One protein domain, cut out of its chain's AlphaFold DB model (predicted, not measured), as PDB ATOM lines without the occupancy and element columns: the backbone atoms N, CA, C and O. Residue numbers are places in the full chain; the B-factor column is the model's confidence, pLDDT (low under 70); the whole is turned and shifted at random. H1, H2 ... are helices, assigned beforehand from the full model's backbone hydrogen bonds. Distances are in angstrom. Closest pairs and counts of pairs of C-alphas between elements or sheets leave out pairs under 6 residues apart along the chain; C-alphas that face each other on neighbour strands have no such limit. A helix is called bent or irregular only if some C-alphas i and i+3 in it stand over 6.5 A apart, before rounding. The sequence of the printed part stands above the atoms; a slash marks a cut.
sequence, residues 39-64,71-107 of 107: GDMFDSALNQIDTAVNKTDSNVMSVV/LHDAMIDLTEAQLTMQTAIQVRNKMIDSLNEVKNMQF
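This is residues 39 to 64 and 71 to 107 of the 107 residues of the protein "Flagellar hook-basal body complex protein FliE" of Vagococcus penaei (UniProt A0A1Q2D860). Two long helices run opposite ways as a narrow V: they meet near the cut between residues 64 and 71 and spread apart toward their other ends. The longer one, H2, makes the length of the rod, and residues 93 to 107, of which 93 to 104 belong to H2, stick out free beyond H1. The printed part has 63 residues with two named helices, H1 then H2, and no named strand; its class is all helix. It is only just extended, close to loose, with a radius of gyration of the C-alphas of 16.1 A and spans of 55 by 20 by 12 A.

Begin with the longest helix, H2, residues 71 to 104, and look from it to H1, residues 39 to 64. The two touch, with 8 pairs of C-alphas within 8 A; the closest are those of Val 60 and Ala 74, 6.5 A apart. H1 touches with residues 53 to 63 alone, and H2 with residues 71 to 81 alone. Their lines stand at a shallow tilt of 23 degrees, opposite ways, and their centres are 12.9 A apart. In both H1 and H2 every O i to N i+4 pair is within hydrogen-bond range.

Find C-alpha 71 at (110.843, 83.249, 106.632); from there H2 runs 49.5 A to C-alpha 104 at (96.685, 42.057, 83.150). H1 begins at C-alpha 39, at (113.935, 52.255, 85.519), and runs 37.4 A to C-alpha 64. Neither helix is bent.

The two C-alphas farthest apart, those of Val 64 and Phe 107, are 55.4 A apart. Residues 65 to 70 are not printed, and C-alphas 64 and 71 are 8.7 A apart across this cut. The mean pLDDT of the printed part is 74.5; look for values under 70 at residue 53, residues 55 to 64, residues 71 to 73 and residues 103 to 107, the last of these being the chain's last residue.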
ATOM      1  N   GLY A  39     113.556  52.563  84.137       74.12
ATOM      2  CA  GLY A  39     113.935  52.255  85.519       74.12
ATOM      3  C   GLY A  39     115.128  53.060  86.048       74.12
ATOM      4  O   GLY A  39     115.004  53.657  87.105       74.12
ATOM      5  N   ASP A  40     116.231  53.174  85.303       74.38
ATOM      6  CA  ASP A  40     117.416  53.943  85.730       74.38
ATOM      7  C   ASP A  40     117.112  55.447  85.851       74.38
ATOM      8  O   ASP A  40     117.603  56.137  86.751       74.38
ATOM      9  N   MET A  41     116.272  55.966  84.948       73.06
ATOM     10  CA  MET A  41     115.816  57.358  84.995       73.06
ATOM     11  C   MET A  41     114.860  57.591  86.173       73.06
ATOM     12  O   MET A  41     114.932  58.627  86.834       73.06
ATOM     13  N   PHE A  42     113.990  56.621  86.460       72.00
ATOM     14  CA  PHE A  42     113.082  56.661  87.602       72.00
ATOM     15  C   PHE A  42     113.831  56.574  88.936       72.00
ATOM     16  O   PHE A  42     113.586  57.396  89.819       72.00
ATOM     17  N   ASP A  43     114.796  55.667  89.060       76.56
ATOM     18  CA  ASP A  43     115.653  55.554  90.242       76.56
ATOM     19  C   ASP A  43     116.479  56.829  90.447       76.56
ATOM     20  O   ASP A  43     116.611  57.322  91.568       76.56
ATOM     21  N   SER A  44     116.979  57.441  89.370       78.62
ATOM     22  CA  SER A  44     117.644  58.748  89.454       78.62
ATOM     23  C   SER A  44     116.701  59.861  89.916       78.62
ATOM     24  O   SER A  44     117.123  60.739  90.670       78.62
ATOM     25  N   ALA A  45     115.437  59.850  89.491       73.12
ATOM     26  CA  ALA A  45     114.442  60.824  89.937       73.12
ATOM     27  C   ALA A  45     114.069  60.621  91.416       73.12
ATOM     28  O   ALA A  45     113.965  61.598  92.159       73.12
ATOM     29  N   LEU A  46     113.939  59.371  91.872       77.12
ATOM     30  CA  LEU A  46     113.716  59.056  93.285       77.12
ATOM     31  C   LEU A  46     114.882  59.523  94.166       77.12
ATOM     32  O   LEU A  46     114.648  60.174  95.182       77.12
ATOM     33  N   ASN A  47     116.126  59.272  93.749       81.25
ATOM     34  CA  ASN A  47     117.311  59.752  94.469       81.25
ATOM     35  C   ASN A  47     117.384  61.289  94.526       81.25
ATOM     36  O   ASN A  47     117.799  61.864  95.536       81.25
ATOM     37  N   GLN A  48     116.956  61.978  93.463       76.94
ATOM     38  CA  GLN A  48     116.882  63.441  93.448       76.94
ATOM     39  C   GLN A  48     115.838  63.977  94.428       76.94
ATOM     40  O   GLN A  48     116.112  64.953  95.125       76.94
ATOM     41  N   ILE A  49     114.674  63.328  94.525       79.19
ATOM     42  CA  ILE A  49     113.636  63.698  95.495       79.19
ATOM     43  C   ILE A  49     114.151  63.507  96.926       79.19
ATOM     44  O   ILE A  49     114.001  64.412  97.742       79.19
ATOM     45  N   ASP A  50     114.810  62.388  97.226       78.88
ATOM     46  CA  ASP A  50     115.369  62.126  98.561       78.88
ATOM     47  C   ASP A  50     116.441  63.158  98.958       78.88
ATOM     48  O   ASP A  50     116.475  63.672 100.080       78.88
ATOM     49  N   THR A  51     117.277  63.550  97.994       78.81
ATOM     50  CA  THR A  51     118.274  64.612  98.189       78.81
ATOM     51  C   THR A  51     117.609  65.973  98.413       78.81
ATOM     52  O   THR A  51     118.042  66.737  99.279       78.81
ATOM     53  N   ALA A  52     116.553  66.285  97.657       72.06
ATOM     54  CA  ALA A  52     115.803  67.528  97.805       72.06
ATOM     55  C   ALA A  52     115.126  67.615  99.181       72.06
ATOM     56  O   ALA A  52     115.243  68.642  99.843       72.06
ATOM     57  N   VAL A  53     114.513  66.525  99.654       69.94
ATOM     58  CA  VAL A  53     113.884  66.452 100.983       69.94
ATOM     59  C   VAL A  53     114.913  66.662 102.099       69.94
ATOM     60  O   VAL A  53     114.698  67.506 102.967       69.94
ATOM     61  N   ASN A  54     116.067  65.989 102.043       77.12
ATOM     62  CA  ASN A  54     117.136  66.184 103.032       77.12
ATOM     63  C   ASN A  54     117.688  67.620 103.035       77.12
ATOM     64  O   ASN A  54     118.004  68.180 104.088       77.12
ATOM     65  N   LYS A  55     117.805  68.239 101.855       69.56
ATOM     66  CA  LYS A  55     118.238  69.636 101.732       69.56
ATOM     67  C   LYS A  55     117.212  70.589 102.346       69.56
ATOM     68  O   LYS A  55     117.603  71.519 103.052       69.56
ATOM     69  N   THR A  56     115.924  70.335 102.125       61.22
ATOM     70  CA  THR A  56     114.839  71.100 102.747       61.22
ATOM     71  C   THR A  56     114.874  70.975 104.268       61.22
ATOM     72  O   THR A  56     114.809  71.998 104.938       61.22
ATOM     73  N   ASP A  57     115.089  69.785 104.836       64.81
ATOM     74  CA  ASP A  57     115.206  69.611 106.295       64.81
ATOM     75  C   ASP A  57     116.365  70.426 106.898       64.81
ATOM     76  O   ASP A  57     116.211  71.090 107.930       64.81
ATOM     77  N   SER A  58     117.518  70.453 106.223       64.50
ATOM     78  CA  SER A  58     118.665  71.274 106.638       64.50
ATOM     79  C   SER A  58     118.372  72.778 106.544       64.50
ATOM     80  O   SER A  58     118.778  73.557 107.417       64.50
ATOM     81  N   ASN A  59     117.666  73.204 105.495       60.31
ATOM     82  CA  ASN A  59     117.277  74.600 105.306       60.31
ATOM     83  C   ASN A  59     116.230  75.033 106.338       60.31
ATOM     84  O   ASN A  59     116.379  76.091 106.946       60.31
ATOM     85  N   VAL A  60     115.230  74.195 106.616       62.81
ATOM     86  CA  VAL A  60     114.200  74.441 107.635       62.81
ATOM     87  C   VAL A  60     114.838  74.600 109.015       62.81
ATOM     88  O   VAL A  60     114.516  75.552 109.725       62.81
ATOM     89  N   MET A  61     115.800  73.748 109.382       59.81
ATOM     90  CA  MET A  61     116.520  73.894 110.653       59.81
ATOM     91  C   MET A  61     117.311  75.216 110.715       59.81
ATOM     92  O   MET A  61     117.305  75.908 111.734       59.81
ATOM     93  N   SER A  62     117.931  75.617 109.603       55.94
ATOM     94  CA  SER A  62     118.678  76.879 109.495       55.94
ATOM     95  C   SER A  62     117.767  78.113 109.583       55.94
ATOM     96  O   SER A  62     118.129  79.108 110.213       55.94
ATOM     97  N   VAL A  63     116.548  78.031 109.046       57.38
ATOM     98  CA  VAL A  63     115.517  79.075 109.160       57.38
ATOM     99  C   VAL A  63     115.007  79.191 110.599       57.38
ATOM    100  O   VAL A  63     114.892  80.298 111.123       57.38
ATOM    101  N   VAL A  64     114.758  78.065 111.277       57.25
ATOM    102  CA  VAL A  64     114.274  78.033 112.672       57.25
ATOM    103  C   VAL A  64     115.296  78.629 113.652       57.25
ATOM    104  O   VAL A  64     114.905  79.231 114.651       57.25
ATOM    105  N   LEU A  71     111.954  84.145 106.265       62.84
ATOM    106  CA  LEU A  71     110.843  83.249 106.632       62.84
ATOM    107  C   LEU A  71     109.909  82.962 105.433       62.84
ATOM    108  O   LEU A  71     109.316  81.889 105.346       62.84
ATOM    109  N   HIS A  72     109.787  83.920 104.507       67.25
ATOM    110  CA  HIS A  72     109.009  83.771 103.280       67.25
ATOM    111  C   HIS A  72     109.588  82.702 102.343       67.25
ATOM    112  O   HIS A  72     108.831  81.852 101.884       67.25
ATOM    113  N   ASP A  73     110.909  82.687 102.142       69.88
ATOM    114  CA  ASP A  73     111.579  81.690 101.297       69.88
ATOM    115  C   ASP A  73     111.411  80.283 101.881       69.88
ATOM    116  O   ASP A  73     111.080  79.350 101.164       69.88
ATOM    117  N   ALA A  74     111.491  80.135 103.207       72.25
ATOM    118  CA  ALA A  74     111.254  78.848 103.864       72.25
ATOM    119  C   ALA A  74     109.816  78.327 103.690       72.25
ATOM    120  O   ALA A  74     109.589  77.124 103.569       72.25
ATOM    121  N   MET A  75     108.832  79.231 103.690       76.94
ATOM    122  CA  MET A  75     107.431  78.885 103.436       76.94
ATOM    123  C   MET A  75     107.193  78.526 101.964       76.94
ATOM    124  O   MET A  75     106.392  77.629 101.683       76.94
ATOM    125  N   ILE A  76     107.891  79.189 101.035       82.75
ATOM    126  CA  ILE A  76     107.888  78.837  99.608       82.75
ATOM    127  C   ILE A  76     108.495  77.446  99.421       82.75
ATOM    128  O   ILE A  76     107.819  76.576  98.876       82.75
ATOM    129  N   ASP A  77     109.692  77.209  99.957       76.62
ATOM    130  CA  ASP A  77     110.396  75.926  99.878       76.62
ATOM    131  C   ASP A  77     109.547  74.785 100.457       76.62
ATOM    132  O   ASP A  77     109.442  73.706  99.871       76.62
ATOM    133  N   LEU A  78     108.876  75.024 101.589       80.69
ATOM    134  CA  LEU A  78     107.964  74.052 102.189       80.69
ATOM    135  C   LEU A  78     106.765  73.754 101.278       80.69
ATOM    136  O   LEU A  78     106.377  72.593 101.129       80.69
ATOM    137  N   THR A  79     106.173  74.784 100.674       82.94
ATOM    138  CA  THR A  79     105.028  74.630  99.761       82.94
ATOM    139  C   THR A  79     105.438  73.870  98.498       82.94
ATOM    140  O   THR A  79     104.718  72.976  98.047       82.94
ATOM    141  N   GLU A  80     106.616  74.175  97.955       82.31
ATOM    142  CA  GLU A  80     107.192  73.486  96.803       82.31
ATOM    143  C   GLU A  80     107.495  72.017  97.119       82.31
ATOM    144  O   GLU A  80     107.134  71.129  96.340       82.31
ATOM    145  N   ALA A  81     108.075  71.735  98.289       80.25
ATOM    146  CA  ALA A  81     108.345  70.374  98.742       80.25
ATOM    147  C   ALA A  81     107.049  69.564  98.913       80.25
ATOM    148  O   ALA A  81     106.966  68.416  98.465       80.25
ATOM    149  N   GLN A  82     106.011  70.164  99.503       83.06
ATOM    150  CA  GLN A  82     104.699  69.527  99.642       83.06
ATOM    151  C   GLN A  82     104.065  69.217  98.282       83.06
ATOM    152  O   GLN A  82     103.588  68.099  98.074       83.06
ATOM    153  N   LEU A  83     104.082  70.174  97.349       90.25
ATOM    154  CA  LEU A  83     103.551  69.984  96.001       90.25
ATOM    155  C   LEU A  83     104.317  68.885  95.252       90.25
ATOM    156  O   LEU A  83     103.707  67.968  94.702       90.25
ATOM    157  N   THR A  84     105.647  68.930  95.297       82.69
ATOM    158  CA  THR A  84     106.528  67.936  94.671       82.69
ATOM    159  C   THR A  84     106.255  66.536  95.208       82.69
ATOM    160  O   THR A  84     106.111  65.592  94.429       82.69
ATOM    161  N   MET A  85     106.098  66.392  96.527       86.62
ATOM    162  CA  MET A  85     105.753  65.114  97.149       86.62
ATOM    163  C   MET A  85     104.382  64.604  96.677       86.62
ATOM    164  O   MET A  85     104.244  63.433  96.319       86.62
ATOM    165  N   GLN A  86     103.367  65.471  96.622       88.44
ATOM    166  CA  GLN A  86     102.040  65.095  96.123       88.44
ATOM    167  C   GLN A  86     102.091  64.622  94.665       88.44
ATOM    168  O   GLN A  86     101.477  63.607  94.322       88.44
ATOM    169  N   THR A  87     102.846  65.313  93.812       88.69
ATOM    170  CA  THR A  87     103.056  64.909  92.419       88.69
ATOM    171  C   THR A  87     103.812  63.584  92.329       88.69
ATOM    172  O   THR A  87     103.399  62.702  91.576       88.69
ATOM    173  N   ALA A  88     104.858  63.386  93.133       86.12
ATOM    174  CA  ALA A  88     105.619  62.139  93.169       86.12
ATOM    175  C   ALA A  88     104.743  60.936  93.556       86.12
ATOM    176  O   ALA A  88     104.829  59.878  92.928       86.12
ATOM    177  N   ILE A  89     103.837  61.102  94.527       90.19
ATOM    178  CA  ILE A  89     102.867  60.065  94.911       90.19
ATOM    179  C   ILE A  89     101.926  59.733  93.746       90.19
ATOM    180  O   ILE A  89     101.681  58.557  93.472       90.19
ATOM    181  N   GLN A  90     101.417  60.739  93.029       88.62
ATOM    182  CA  GLN A  90     100.545  60.513  91.868       88.62
ATOM    183  C   GLN A  90     101.271  59.768  90.744       88.62
ATOM    184  O   GLN A  90     100.723  58.823  90.173       88.62
ATOM    185  N   VAL A  91     102.519  60.146  90.462       86.44
ATOM    186  CA  VAL A  91     103.371  59.465  89.479       86.44
ATOM    187  C   VAL A  91     103.628  58.017  89.902       86.44
ATOM    188  O   VAL A  91     103.426  57.109  89.095       86.44
ATOM    189  N   ARG A  92     103.976  57.778  91.174       82.88
ATOM    190  CA  ARG A  92     104.158  56.429  91.736       82.88
ATOM    191  C   ARG A  92     102.908  55.570  91.560       82.88
ATOM    192  O   ARG A  92     103.016  54.434  91.104       82.88
ATOM    193  N   ASN A  93     101.734  56.106  91.890       88.19
ATOM    194  CA  ASN A  93     100.470  55.386  91.733       88.19
ATOM    195  C   ASN A  93     100.221  55.044  90.260       88.19
ATOM    196  O   ASN A  93      99.983  53.884  89.935       88.19
ATOM    197  N   LYS A  94     100.401  56.012  89.351       84.50
ATOM    198  CA  LYS A  94     100.230  55.789  87.910       84.50
ATOM    199  C   LYS A  94     101.195  54.736  87.361       84.50
ATOM    200  O   LYS A  94     100.810  53.956  86.493       84.50
ATOM    201  N   MET A  95     102.432  54.691  87.854       79.69
ATOM    202  CA  MET A  95     103.412  53.677  87.459       79.69
ATOM    203  C   MET A  95     103.020  52.277  87.943       79.69
ATOM    204  O   MET A  95     103.101  51.329  87.165       79.69
ATOM    205  N   ILE A  96     102.548  52.148  89.188       83.00
ATOM    206  CA  ILE A  96     102.041  50.875  89.729       83.00
ATOM    207  C   ILE A  96     100.821  50.402  88.932       83.00
ATOM    208  O   ILE A  96     100.764  49.237  88.538       83.00
ATOM    209  N   ASP A  97      99.880  51.303  88.650       81.38
ATOM    210  CA  ASP A  97      98.689  51.003  87.853       81.38
ATOM    211  C   ASP A  97      99.069  50.558  86.439       81.38
ATOM    212  O   ASP A  97      98.576  49.542  85.957       81.38
ATOM    213  N   SER A  98     100.006  51.258  85.794       77.69
ATOM    214  CA  SER A  98     100.468  50.911  84.441       77.69
ATOM    215  C   SER A  98     101.188  49.559  84.412       77.69
ATOM    216  O   SER A  98     101.002  48.782  83.478       77.69
ATOM    217  N   LEU A  99     101.974  49.238  85.447       77.00
ATOM    218  CA  LEU A  99     102.592  47.917  85.590       77.00
ATOM    219  C   LEU A  99     101.532  46.825  85.778       77.00
ATOM    220  O   LEU A  99     101.659  45.734  85.222       77.00
ATOM    221  N   ASN A 100     100.498  47.094  86.574       75.25
ATOM    222  CA  ASN A 100      99.388  46.165  86.759       75.25
ATOM    223  C   ASN A 100      98.596  45.962  85.462       75.25
ATOM    224  O   ASN A 100      98.273  44.821  85.145       75.25
ATOM    225  N   GLU A 101      98.373  47.013  84.676       70.62
ATOM    226  CA  GLU A 101      97.713  46.934  83.370       70.62
ATOM    227  C   GLU A 101      98.506  46.071  82.375       70.62
ATOM    228  O   GLU A 101      97.960  45.144  81.784       70.62
ATOM    229  N   VAL A 102      99.821  46.288  82.250       70.50
ATOM    230  CA  VAL A 102     100.691  45.472  81.376       70.50
ATOM    231  C   VAL A 102     100.720  43.999  81.800       70.50
ATOM    232  O   VAL A 102     100.817  43.114  80.946       70.50
ATOM    233  N   LYS A 103     100.631  43.716  83.106       64.25
ATOM    234  CA  LYS A 103     100.500  42.341  83.612       64.25
ATOM    235  C   LYS A 103      99.128  41.747  83.287       64.25
ATOM    236  O   LYS A 103      99.067  40.593  82.890       64.25
ATOM    237  N   ASN A 104      98.049  42.517  83.423       63.72
ATOM    238  CA  ASN A 104      96.685  42.057  83.150       63.72
ATOM    239  C   ASN A 104      96.398  41.863  81.652       63.72
ATOM    240  O   ASN A 104      95.573  41.025  81.312       63.72
ATOM    241  N   MET A 105      97.089  42.577  80.759       60.62
ATOM    242  CA  MET A 105      96.971  42.370  79.309       60.62
ATOM    243  C   MET A 105      97.625  41.069  78.801       60.62
ATOM    244  O   MET A 105      97.423  40.716  77.642       60.62
ATOM    245  N   GLN A 106      98.429  40.370  79.615       53.75
ATOM    246  CA  GLN A 106      99.164  39.158  79.212       53.75
ATOM    247  C   GLN A 106      98.526  37.834  79.679       53.75
ATOM    248  O   GLN A 106      99.198  36.802  79.643       53.75
ATOM    249  N   PHE A 107      97.250  37.834  80.079       50.88
ATOM    250  CA  PHE A 107      96.499  36.615  80.413       50.88
ATOM    251  C   PHE A 107      95.275  36.432  79.518       50.88
ATOM    252  O   PHE A 107      94.559  37.430  79.286       50.88
TER     253      PHE A 107